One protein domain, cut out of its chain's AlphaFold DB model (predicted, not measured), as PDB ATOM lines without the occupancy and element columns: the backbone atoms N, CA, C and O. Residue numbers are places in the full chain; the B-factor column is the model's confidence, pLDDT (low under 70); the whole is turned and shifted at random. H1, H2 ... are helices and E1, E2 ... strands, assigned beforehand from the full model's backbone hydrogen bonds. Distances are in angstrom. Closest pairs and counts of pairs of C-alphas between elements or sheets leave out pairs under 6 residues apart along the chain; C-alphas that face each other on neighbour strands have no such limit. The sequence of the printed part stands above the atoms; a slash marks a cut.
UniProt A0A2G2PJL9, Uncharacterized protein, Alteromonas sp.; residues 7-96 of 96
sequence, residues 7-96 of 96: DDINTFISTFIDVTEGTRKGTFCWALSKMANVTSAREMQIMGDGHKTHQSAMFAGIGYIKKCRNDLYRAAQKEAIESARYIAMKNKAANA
ATOM      1  N   ASP A   7     121.535 121.253 147.481       91.00
ATOM      2  CA  ASP A   7     120.126 121.495 147.165       91.00
ATOM      3  C   ASP A   7     119.518 120.363 146.336       91.00
ATOM      4  O   ASP A   7     118.376 119.968 146.587       91.00
ATOM      5  N   ASP A   8     120.300 119.746 145.446       90.62
ATOM      6  CA  ASP A   8     119.885 118.520 144.755       90.62
ATOM      7  C   ASP A   8     119.622 117.402 145.768       90.62
ATOM      8  O   ASP A   8     118.570 116.766 145.750       90.62
ATOM      9  N   ILE A   9     120.536 117.210 146.726       93.12
ATOM     10  CA  ILE A   9     120.366 116.212 147.789       93.12
ATOM     11  C   ILE A   9     119.133 116.548 148.646       93.12
ATOM     12  O   ILE A   9     118.330 115.661 148.931       93.12
ATOM     13  N   ASN A  10     118.930 117.817 149.022       94.69
ATOM     14  CA  ASN A  10     117.758 118.256 149.793       94.69
ATOM     15  C   ASN A  10     116.442 117.977 149.064       94.69
ATOM     16  O   ASN A  10     115.454 117.624 149.707       94.69
ATOM     17  N   THR A  11     116.443 118.106 147.736       93.50
ATOM     18  CA  THR A  11     115.278 117.824 146.895       93.50
ATOM     19  C   THR A  11     114.863 116.361 147.047       93.50
ATOM     20  O   THR A  11     113.699 116.084 147.326       93.50
ATOM     21  N   PHE A  12     115.809 115.421 147.005       93.00
ATOM     22  CA  PHE A  12     115.512 114.005 147.247       93.00
ATOM     23  C   PHE A  12     115.171 113.706 148.710       93.00
ATOM     24  O   PHE A  12     114.244 112.940 148.965       93.00
ATOM     25  N   ILE A  13     115.835 114.344 149.681       94.50
ATOM     26  CA  ILE A  13     115.487 114.183 151.106       94.50
ATOM     27  C   ILE A  13     114.031 114.583 151.367       94.50
ATOM     28  O   ILE A  13     113.360 113.924 152.159       94.50
ATOM     29  N   SER A  14     113.523 115.619 150.692       94.06
ATOM     30  CA  SER A  14     112.138 116.068 150.875       94.06
ATOM     31  C   SER A  14     111.100 114.992 150.532       94.06
ATOM     32  O   SER A  14     110.028 114.985 151.123       94.06
ATOM     33  N   THR A  15     111.436 114.027 149.668       92.56
ATOM     34  CA  THR A  15     110.551 112.897 149.319       92.56
ATOM     35  C   THR A  15     110.366 111.892 150.461       92.56
ATOM     36  O   THR A  15     109.416 111.116 150.467       92.56
ATOM     37  N   PHE A  16     111.254 111.913 151.458       92.44
ATOM     38  CA  PHE A  16     111.160 111.082 152.656       92.44
ATOM     39  C   PHE A  16     110.354 111.737 153.775       92.44
ATOM     40  O   PHE A  16     110.286 111.177 154.868       92.44
ATOM     41  N   ILE A  17     109.785 112.920 153.541       92.12
ATOM     42  CA  ILE A  17     109.123 113.717 154.566       92.12
ATOM     43  C   ILE A  17     107.707 114.029 154.110       92.12
ATOM     44  O   ILE A  17     107.505 114.699 153.101       92.12
ATOM     45  N   ASP A  18     106.737 113.614 154.913       91.75
ATOM     46  CA  ASP A  18     105.359 114.058 154.766       91.75
ATOM     47  C   ASP A  18     105.127 115.232 155.721       91.75
ATOM     48  O   ASP A  18     105.488 115.174 156.899       91.75
ATOM     49  N   VAL A  19     104.540 116.317 155.218       92.06
ATOM     50  CA  VAL A  19     104.131 117.461 156.039       92.06
ATOM     51  C   VAL A  19     102.613 117.515 156.064       92.06
ATOM     52  O   VAL A  19     101.965 117.575 155.022       92.06
ATOM     53  N   THR A  20     102.043 117.505 157.262       91.12
ATOM     54  CA  THR A  20     100.594 117.516 157.479       91.12
ATOM     55  C   THR A  20     100.202 118.654 158.408       91.12
ATOM     56  O   THR A  20     101.018 119.142 159.191       91.12
ATOM     57  N   GLU A  21      98.942 119.080 158.356       90.38
ATOM     58  CA  GLU A  21      98.421 120.007 159.362       90.38
ATOM     59  C   GLU A  21      98.465 119.357 160.753       90.38
ATOM     60  O   GLU A  21      98.095 118.194 160.935       90.38
ATOM     61  N   GLY A  22      98.978 120.103 161.729       84.38
ATOM     62  CA  GLY A  22      99.041 119.689 163.123       84.38
ATOM     63  C   GLY A  22      97.690 119.834 163.824       84.38
ATOM     64  O   GLY A  22      96.749 120.445 163.320       84.38
ATOM     65  N   THR A  23      97.598 119.324 165.051       81.88
ATOM     66  CA  THR A  23      96.366 119.383 165.861       81.88
ATOM     67  C   THR A  23      95.982 120.805 166.284       81.88
ATOM     68  O   THR A  23      94.827 121.072 166.619       81.88
ATOM     69  N   ARG A  24      96.932 121.745 166.263       82.25
ATOM     70  CA  ARG A  24      96.686 123.162 166.536       82.25
ATOM     71  C   ARG A  24      96.418 123.902 165.226       82.25
ATOM     72  O   ARG A  24      97.241 123.868 164.314       82.25
ATOM     73  N   LYS A  25      95.297 124.629 165.160       83.69
ATOM     74  CA  LYS A  25      94.897 125.428 163.988       83.69
ATOM     75  C   LYS A  25      96.053 126.313 163.495       83.69
ATOM     76  O   LYS A  25      96.586 127.110 164.268       83.69
ATOM     77  N   GLY A  26      96.410 126.174 162.218       86.44
ATOM     78  CA  GLY A  26      97.485 126.937 161.574       86.44
ATOM     79  C   GLY A  26      98.903 126.435 161.868       86.44
ATOM     80  O   GLY A  26      99.852 127.199 161.703       86.44
ATOM     81  N   THR A  27      99.060 125.191 162.333       93.06
ATOM     82  CA  THR A  27     100.374 124.555 162.512       93.06
ATOM     83  C   THR A  27     100.572 123.390 161.548       93.06
ATOM     84  O   THR A  27      99.603 122.777 161.110       93.06
ATOM     85  N   PHE A  28     101.827 123.086 161.231       92.62
ATOM     86  CA  PHE A  28     102.245 122.007 160.340       92.62
ATOM     87  C   PHE A  28     103.270 121.132 161.048       92.62
ATOM     88  O   PHE A  28     104.246 121.653 161.583       92.62
ATOM     89  N   CYS A  29     103.081 119.823 161.022       92.75
ATOM     90  CA  CYS A  29     104.039 118.861 161.549       92.75
ATOM     91  C   CYS A  29     104.682 118.106 160.387       92.75
ATOM     92  O   CYS A  29     104.049 117.894 159.354       92.75
ATOM     93  N   TRP A  30     105.935 117.699 160.554       92.69
ATOM     94  CA  TRP A  30     106.604 116.801 159.615       92.69
ATOM     95  C   TRP A  30     106.661 115.386 160.195       92.69
ATOM     96  O   TRP A  30     106.711 115.218 161.412       92.69
ATOM     97  N   ALA A  31     106.680 114.376 159.336       90.75
ATOM     98  CA  ALA A  31     106.899 112.982 159.702       90.75
ATOM     99  C   ALA A  31     107.729 112.277 158.623       90.75
ATOM    100  O   ALA A  31     107.811 112.747 157.488       90.75
ATOM    101  N   LEU A  32     108.352 111.147 158.967       89.56
ATOM    102  CA  LEU A  32     109.004 110.303 157.963       89.56
ATOM    103  C   LEU A  32     107.948 109.593 157.107       89.56
ATOM    104  O   LEU A  32     107.091 108.878 157.627       89.56
ATOM    105  N   SER A  33     108.044 109.766 155.793       85.75
ATOM    106  CA  SER A  33     107.166 109.123 154.818       85.75
ATOM    107  C   SER A  33     107.415 107.618 154.744       85.75
ATOM    108  O   SER A  33     108.513 107.140 155.028       85.75
ATOM    109  N   LYS A  34     106.437 106.851 154.248       74.69
ATOM    110  CA  LYS A  34     106.603 105.410 153.958       74.69
ATOM    111  C   LYS A  34     107.770 105.128 153.005       74.69
ATOM    112  O   LYS A  34     108.352 104.047 153.066       74.69
ATOM    113  N   MET A  35     108.135 106.098 152.163       72.81
ATOM    114  CA  MET A  35     109.292 106.004 151.265       72.81
ATOM    115  C   MET A  35     110.637 105.985 152.004       72.81
ATOM    116  O   MET A  35     111.629 105.518 151.454       72.81
ATOM    117  N   ALA A  36     110.685 106.422 153.265       72.31
ATOM    118  CA  ALA A  36     111.891 106.480 154.088       72.31
ATOM    119  C   ALA A  36     112.313 105.111 154.675       72.31
ATOM    120  O   ALA A  36     112.876 105.050 155.772       72.31
ATOM    121  N   ASN A  37     112.001 104.015 153.962       71.31
ATOM    122  CA  ASN A  37     112.202 102.615 154.362       71.31
ATOM    123  C   ASN A  37     111.979 102.396 155.866       71.31
ATOM    124  O   ASN A  37     112.843 101.904 156.595       71.31
ATOM    125  N   VAL A  38     110.841 102.888 156.349       65.69
ATOM    126  CA  VAL A  38     110.560 102.989 157.776       65.69
ATOM    127  C   VAL A  38     110.181 101.601 158.277       65.69
ATOM    128  O   VAL A  38     109.063 101.136 158.065       65.69
ATOM    129  N   THR A  39     111.138 100.906 158.890       61.25
ATOM    130  CA  THR A  39     111.002  99.488 159.253       61.25
ATOM    131  C   THR A  39     110.117  99.238 160.467       61.25
ATOM    132  O   THR A  39     109.680  98.110 160.685       61.25
ATOM    133  N   SER A  40     109.829 100.269 161.264       63.53
ATOM    134  CA  SER A  40     109.003 100.135 162.461       63.53
ATOM    135  C   SER A  40     107.847 101.133 162.495       63.53
ATOM    136  O   SER A  40     107.988 102.305 162.147       63.53
ATOM    137  N   ALA A  41     106.700 100.685 163.017       62.66
ATOM    138  CA  ALA A  41     105.557 101.556 163.297       62.66
ATOM    139  C   ALA A  41     105.931 102.719 164.238       62.66
ATOM    140  O   ALA A  41     105.354 103.796 164.151       62.66
ATOM    141  N   ARG A  42     106.939 102.521 165.098       64.75
ATOM    142  CA  ARG A  42     107.467 103.545 166.007       64.75
ATOM    143  C   ARG A  42     108.212 104.659 165.270       64.75
ATOM    144  O   ARG A  42     108.110 105.811 165.667       64.75
ATOM    145  N   GLU A  43     108.932 104.343 164.199       64.81
ATOM    146  CA  GLU A  43     109.588 105.359 163.370       64.81
ATOM    147  C   GLU A  43     108.590 106.110 162.477       64.81
ATOM    148  O   GLU A  43     108.772 107.302 162.251       64.81
ATOM    149  N   MET A  44     107.501 105.456 162.043       62.78
ATOM    150  CA  MET A  44     106.387 106.137 161.357       62.78
ATOM    151  C   MET A  44     105.661 107.134 162.273       62.78
ATOM    152  O   MET A  44     105.002 108.050 161.793       62.78
ATOM    153  N   GLN A  45     105.778 106.961 163.592       66.12
ATOM    154  CA  GLN A  45     105.204 107.847 164.606       66.12
ATOM    155  C   GLN A  45     106.135 108.999 165.010       66.12
ATOM    156  O   GLN A  45     105.745 109.807 165.854       66.12
ATOM    157  N   ILE A  46     107.348 109.102 164.444       67.50
ATOM    158  CA  ILE A  46     108.214 110.264 164.678       67.50
ATOM    159  C   ILE A  46     107.599 111.453 163.940       67.50
ATOM    160  O   ILE A  46     107.827 111.659 162.750       67.50
ATOM    161  N   MET A  47     106.792 112.205 164.678       74.38
ATOM    162  CA  MET A  47     106.196 113.462 164.258       74.38
ATOM    163  C   MET A  47     106.980 114.601 164.909       74.38
ATOM    164  O   MET A  47     107.168 114.619 166.125       74.38
ATOM    165  N   GLY A  48     107.472 115.526 164.093       78.19
ATOM    166  CA  GLY A  48     108.116 116.742 164.565       78.19
ATOM    167  C   GLY A  48     107.131 117.744 165.160       78.19
ATOM    168  O   GLY A  48     105.917 117.634 164.979       78.19
ATOM    169  N   ASP A  49     107.679 118.743 165.850       82.56
ATOM    170  CA  ASP A  49     106.909 119.815 166.481       82.56
ATOM    171  C   ASP A  49     106.031 120.592 165.485       82.56
ATOM    172  O   ASP A  49     106.267 120.610 164.277       82.56
ATOM    173  N   GLY A  50     105.013 121.285 166.001       87.38
ATOM    174  CA  GLY A  50     104.147 122.139 165.190       87.38
ATOM    175  C   GLY A  50     104.856 123.414 164.723       87.38
ATOM    176  O   GLY A  50     105.186 124.291 165.523       87.38
ATOM    177  N   HIS A  51     105.026 123.560 163.414       92.56
ATOM    178  CA  HIS A  51     105.612 124.726 162.755       92.56
ATOM    179  C   HIS A  51     104.548 125.676 162.198       92.56
ATOM    180  O   HIS A  51     103.440 125.270 161.870       92.56
ATOM    181  N   LYS A  52     104.884 126.963 162.038       93.00
ATOM    182  CA  LYS A  52     103.948 127.985 161.522       93.00
ATOM    183  C   LYS A  52     103.667 127.864 160.022       93.00
ATOM    184  O   LYS A  52     102.688 128.422 159.542       93.00
ATOM    185  N   THR A  53     104.547 127.203 159.272       94.56
ATOM    186  CA  THR A  53     104.424 127.066 157.817       94.56
ATOM    187  C   THR A  53     104.821 125.669 157.372       94.56
ATOM    188  O   THR A  53     105.715 125.057 157.959       94.56
ATOM    189  N   HIS A  54     104.225 125.206 156.274       94.38
ATOM    190  CA  HIS A  54     104.608 123.952 155.625       94.38
ATOM    191  C   HIS A  54     106.113 123.908 155.306       94.38
ATOM    192  O   HIS A  54     106.787 122.907 155.530       94.38
ATOM    193  N   GLN A  55     106.669 125.025 154.826       95.25
ATOM    194  CA  GLN A  55     108.084 125.119 154.472       95.25
ATOM    195  C   GLN A  55     109.006 124.951 155.691       95.25
ATOM    196  O   GLN A  55     110.014 124.254 155.606       95.25
ATOM    197  N   SER A  56     108.667 125.555 156.835       95.19
ATOM    198  CA  SER A  56     109.489 125.421 158.048       95.19
ATOM    199  C   SER A  56     109.422 124.015 158.652       95.19
ATOM    200  O   SER A  56     110.449 123.530 159.124       95.19
ATOM    201  N   ALA A  57     108.276 123.328 158.553       94.25
ATOM    202  CA  ALA A  57     108.168 121.908 158.897       94.25
ATOM    203  C   ALA A  57     109.042 121.030 157.988       94.25
ATOM    204  O   ALA A  57     109.811 120.207 158.481       94.25
ATOM    205  N   MET A  58     108.995 121.254 156.672       94.94
ATOM    206  CA  MET A  58     109.830 120.530 155.709       94.94
ATOM    207  C   MET A  58     111.326 120.705 156.009       94.94
ATOM    208  O   MET A  58     112.066 119.725 156.089       94.94
ATOM    209  N   PHE A  59     111.782 121.939 156.242       94.94
ATOM    210  CA  PHE A  59     113.185 122.192 156.578       94.94
ATOM    211  C   PHE A  59     113.620 121.510 157.878       94.94
ATOM    212  O   PHE A  59     114.740 121.002 157.951       94.94
ATOM    213  N   ALA A  60     112.746 121.462 158.885       94.62
ATOM    214  CA  ALA A  60     113.026 120.745 160.123       94.62
ATOM    215  C   ALA A  60     113.161 119.232 159.887       94.62
ATOM    216  O   ALA A  60     114.126 118.636 160.370       94.62
ATOM    217  N   GLY A  61     112.282 118.634 159.077       93.88
ATOM    218  CA  GLY A  61     112.400 117.232 158.665       93.88
ATOM    219  C   GLY A  61     113.697 116.944 157.900       93.88
ATOM    220  O   GLY A  61     114.393 115.972 158.198       93.88
ATOM    221  N   ILE A  62     114.093 117.826 156.971       95.00
ATOM    222  CA  ILE A  62     115.362 117.697 156.232       95.00
ATOM    223  C   ILE A  62     116.543 117.751 157.208       95.00
ATOM    224  O   ILE A  62     117.471 116.942 157.119       95.00
ATOM    225  N   GLY A  63     116.509 118.686 158.161       95.00
ATOM    226  CA  GLY A  63     117.516 118.808 159.213       95.00
ATOM    227  C   GLY A  63     117.609 117.553 160.084       95.00
ATOM    228  O   GLY A  63     118.714 117.088 160.370       95.00
ATOM    229  N   TYR A  64     116.466 116.965 160.446       93.12
ATOM    230  CA  TYR A  64     116.416 115.704 161.182       93.12
ATOM    231  C   TYR A  64     117.072 114.568 160.397       93.12
ATOM    232  O   TYR A  64     117.936 113.885 160.942       93.12
ATOM    233  N   ILE A  65     116.740 114.391 159.114       92.44
ATOM    234  CA  ILE A  65     117.338 113.325 158.298       92.44
ATOM    235  C   ILE A  65     118.858 113.483 158.215       92.44
ATOM    236  O   ILE A  65     119.590 112.529 158.475       92.44
ATOM    237  N   LYS A  66     119.349 114.698 157.951       93.25
ATOM    238  CA  LYS A  66     120.792 114.983 157.892       93.25
ATOM    239  C   LYS A  66     121.525 114.674 159.197       93.25
ATOM    240  O   LYS A  66     122.679 114.263 159.161       93.25
ATOM    241  N   LYS A  67     120.882 114.915 160.342       92.88
ATOM    242  CA  LYS A  67     121.501 114.748 161.661       92.88
ATOM    243  C   LYS A  67     121.376 113.322 162.198       92.88
ATOM    244  O   LYS A  67     122.297 112.838 162.849       92.88
ATOM    245  N   CYS A  68     120.241 112.674 161.953       89.94
ATOM    246  CA  CYS A  68     119.823 111.468 162.665       89.94
ATOM    247  C   CYS A  68     119.647 110.241 161.759       89.94
ATOM    248  O   CYS A  68     119.705 109.121 162.259       89.94
ATOM    249  N   ARG A  69     119.441 110.413 160.445       89.44
ATOM    250  CA  ARG A  69     119.168 109.320 159.489       89.44
ATOM    251  C   ARG A  69     120.155 109.336 158.322       89.44
ATOM    252  O   ARG A  69     119.824 109.653 157.179       89.44
ATOM    253  N   ASN A  70     121.399 108.965 158.629       91.06
ATOM    254  CA  ASN A  70     122.484 108.867 157.646       91.06
ATOM    255  C   ASN A  70     122.195 107.868 156.513       91.06
ATOM    256  O   ASN A  70     122.714 108.029 155.411       91.06
ATOM    257  N   ASP A  71     121.386 106.845 156.774       90.50
ATOM    258  CA  ASP A  71     120.894 105.889 155.781       90.50
ATOM    259  C   ASP A  71     120.067 106.589 154.692       90.50
ATOM    260  O   ASP A  71     120.372 106.461 153.505       90.50
ATOM    261  N   LEU A  72     119.097 107.417 155.091       91.50
ATOM    262  CA  LEU A  72     118.254 108.190 154.174       91.50
ATOM    263  C   LEU A  72     119.034 109.297 153.471       91.50
ATOM    264  O   LEU A  72     118.852 109.518 152.275       91.50
ATOM    265  N   TYR A  73     119.945 109.962 154.188       92.94
ATOM    266  CA  TYR A  73     120.827 110.962 153.588       92.94
ATOM    267  C   TYR A  73     121.679 110.355 152.463       92.94
ATOM    268  O   TYR A  73     121.760 110.915 151.370       92.94
ATOM    269  N   ARG A  74     122.277 109.179 152.697       92.19
ATOM    270  CA  ARG A  74     123.074 108.469 151.686       92.19
ATOM    271  C   ARG A  74     122.227 107.976 150.517       92.19
ATOM    272  O   ARG A  74     122.699 108.034 149.384       92.19
ATOM    273  N   ALA A  75     120.997 107.525 150.773       91.50
ATOM    274  CA  ALA A  75     120.059 107.164 149.714       91.50
ATOM    275  C   ALA A  75     119.759 108.373 148.812       91.50
ATOM    276  O   ALA A  75     119.988 108.300 147.607       91.50
ATOM    277  N   ALA A  76     119.384 109.518 149.392       91.81
ATOM    278  CA  ALA A  76     119.160 110.758 148.644       91.81
ATOM    279  C   ALA A  76     120.407 111.221 147.873       91.81
ATOM    280  O   ALA A  76     120.307 111.657 146.729       91.81
ATOM    281  N   GLN A  77     121.593 111.107 148.476       93.06
ATOM    282  CA  GLN A  77     122.845 111.465 147.812       93.06
ATOM    283  C   GLN A  77     123.119 110.580 146.590       93.06
ATOM    284  O   GLN A  77     123.550 111.086 145.553       93.06
ATOM    285  N   LYS A  78     122.869 109.270 146.694       92.50
ATOM    286  CA  LYS A  78     123.029 108.334 145.578       92.50
ATOM    287  C   LYS A  78     122.080 108.683 144.428       92.50
ATOM    288  O   LYS A  78     122.548 108.825 143.301       92.50
ATOM    289  N   GLU A  79     120.801 108.903 144.726       90.88
ATOM    290  CA  GLU A  79     119.789 109.303 143.735       90.88
ATOM    291  C   GLU A  79     120.151 110.632 143.050       90.88
ATOM    292  O   GLU A  79     120.097 110.749 141.826       90.88
ATOM    293  N   ALA A  80     120.631 111.621 143.813       90.69
ATOM    294  CA  ALA A  80     121.081 112.897 143.261       90.69
ATOM    295  C   ALA A  80     122.267 112.735 142.290       90.69
ATOM    296  O   ALA A  80     122.302 113.359 141.225       90.69
ATOM    297  N   ILE A  81     123.224 111.858 142.616       90.31
ATOM    298  CA  ILE A  81     124.358 111.530 141.739       90.31
ATOM    299  C   ILE A  81     123.890 110.814 140.471       90.31
ATOM    300  O   ILE A  81     124.368 111.130 139.379       90.31
ATOM    301  N   GLU A  82     122.978 109.854 140.590       89.12
ATOM    302  CA  GLU A  82     122.448 109.112 139.445       89.12
ATOM    303  C   GLU A  82     121.641 110.020 138.509       89.12
ATOM    304  O   GLU A  82     121.858 109.990 137.295       89.12
ATOM    305  N   SER A  83     120.823 110.918 139.063       86.94
ATOM    306  CA  SER A  83     120.100 111.944 138.307       86.94
ATOM    307  C   SER A  83     121.052 112.873 137.538       86.94
ATOM    308  O   SER A  83     120.911 113.057 136.325       86.94
ATOM    309  N   ALA A  84     122.102 113.384 138.192       86.00
ATOM    310  CA  ALA A  84     123.101 114.232 137.540       86.00
ATOM    311  C   ALA A  84     123.856 113.498 136.415       86.00
ATOM    312  O   ALA A  84     124.108 114.067 135.346       86.00
ATOM    313  N   ARG A  85     124.187 112.214 136.621       85.12
ATOM    314  CA  ARG A  85     124.807 111.362 135.591       85.12
ATOM    315  C   ARG A  85     123.887 111.176 134.388       85.12
ATOM    316  O   ARG A  85     124.349 111.301 133.255       85.12
ATOM    317  N   TYR A  86     122.604 110.915 134.621       85.38
ATOM    318  CA  TYR A  86     121.618 110.738 133.559       85.38
ATOM    319  C   TYR A  86     121.460 111.998 132.694       85.38
ATOM    320  O   TYR A  86     121.487 111.913 131.464       85.38
ATOM    321  N   ILE A  87     121.378 113.176 133.319       81.19
ATOM    322  CA  ILE A  87     121.315 114.464 132.608       81.19
ATOM    323  C   ILE A  87     122.572 114.673 131.755       81.19
ATOM    324  O   ILE A  87     122.476 115.046 130.585       81.19
ATOM    325  N   ALA A  88     123.755 114.379 132.302       80.06
ATOM    326  CA  ALA A  88     125.008 114.498 131.563       80.06
ATOM    327  C   ALA A  88     125.055 113.579 130.326       80.06
ATOM    328  O   ALA A  88     125.532 114.000 129.272       80.06
ATOM    329  N   MET A  89     124.531 112.350 130.424       76.56
ATOM    330  CA  MET A  89     124.435 111.429 129.284       76.56
ATOM    331  C   MET A  89     123.463 111.934 128.209       76.56
ATOM    332  O   MET A  89     123.802 111.897 127.029       76.56
ATOM    333  N   LYS A  90     122.295 112.463 128.598       72.00
ATOM    334  CA  LYS A  90     121.326 113.052 127.656       72.00
ATOM    335  C   LYS A  90     121.882 114.263 126.919       72.00
ATOM    336  O   LYS A  90     121.766 114.343 125.702       72.00
ATOM    337  N   ASN A  91     122.532 115.173 127.638       66.62
ATOM    338  CA  ASN A  91     123.126 116.360 127.026       66.62
ATOM    339  C   ASN A  91     124.265 115.996 126.068       66.62
ATOM    340  O   ASN A  91     124.461 116.681 125.072       66.62
ATOM    341  N   LYS A  92     124.986 114.897 126.318       59.34
ATOM    342  CA  LYS A  92     125.996 114.389 125.382       59.34
ATOM    343  C   LYS A  92     125.380 113.816 124.098       59.34
ATOM    344  O   LYS A  92     125.999 113.931 123.052       59.34
ATOM    345  N   ALA A  93     124.187 113.225 124.174       58.28
ATOM    346  CA  ALA A  93     123.470 112.703 123.008       58.28
ATOM    347  C   ALA A  93     122.766 113.799 122.185       58.28
ATOM    348  O   ALA A  93     122.571 113.617 120.993       58.28
ATOM    349  N   ALA A  94     122.379 114.914 122.812       52.19
ATOM    350  CA  ALA A  94     121.732 116.045 122.138       52.19
ATOM    351  C   ALA A  94     122.720 117.040 121.500       52.19
ATOM    352  O   ALA A  94     122.316 117.864 120.688       52.19
ATOM    353  N   ASN A  95     123.988 116.997 121.913       53.28
ATOM    354  CA  ASN A  95     125.050 117.906 121.467       53.28
ATOM    355  C   ASN A  95     126.094 117.192 120.581       53.28
ATOM    356  O   ASN A  95     127.218 117.677 120.439       53.28
ATOM    357  N   ALA A  96     125.731 116.014 120.066       47.09
ATOM    358  CA  ALA A  96     126.444 115.227 119.064       47.09
ATOM    359  C   ALA A  96     125.600 115.197 117.786       47.09
ATOM    360  O   ALA A  96     126.209 115.213 116.696       47.09
TER     361      ALA A  96
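What this domain is: This is residues 7 to 96 of the 96 residues of an uncharacterized protein of Alteromonas sp. (UniProt A0A2G2PJL9). A small head has one long helical arm: in the head, H3 packs over the two-strand hairpin E1 and E2, and H1 packs on both H3 and the first part of H4, while residues 85 to 96 stick out. The short H2 sits in the loop between E2 and H3. The printed part has 90 residues, with four named helices and two named strands in the order H1, E1, E2, H2, H3, H4; the sheet, E1 - E2, is antiparallel and the class is mostly helix. The whole is loose, with a radius of gyration of the C-alphas of 15.9 A and spans of 57 by 28 by 19 A.

How they stand to each other: H1, residues 7 to 14, touches H3, residues 54 to 68, about perpendicular at 84 degrees; the closest C-alphas, of Ile 13 and Ile 62, are 6.2 A apart. H1 touches H4, residues 70 to 94, at a steep tilt of 53 degrees, opposite ways, with the closest C-alphas, of Phe 12 and Ala 76, 5.1 A apart; H4 touches H1 with residues 72 to 80 alone. E1, residues 17 to 21, and E2, residues 28 to 32, form an antiparallel hairpin at 150 degrees; N 18 and O 31, 2.9 A, are within hydrogen-bond range. The closest C-alphas of E2 and H3, of Trp 30 and Ala 57, are 5.4 A apart. H2, residues 41 to 44, is apart from H1, H3 and H4. H3 and H4 touch only at the corner, and only just, with 3 pairs of C-alphas within 8 A, the closest being Lys 66 and Tyr 73, 5.9 A. In H1, H3 and H4 every O i to N i+4 pair is within hydrogen-bond range; H2 is too short for one.

Where its parts are: H1 begins at C-alpha 7 (120.126, 121.495, 147.165) and is 10.3 A long. E1 measures 13.3 A and E2 13.7 A. H2 measures 5.0 A, H3 20.9 A and H4 36.2 A, ending at C-alpha 94 (121.732, 116.045, 122.138).

The domain as a whole: The C-alphas farthest apart, of Arg 24 and Ala 96, are 56.6 A apart. The printed part has no cut and no long link. Mean pLDDT of the printed part is 84.4; residues 38 to 46 and 91 to 96 are under 70.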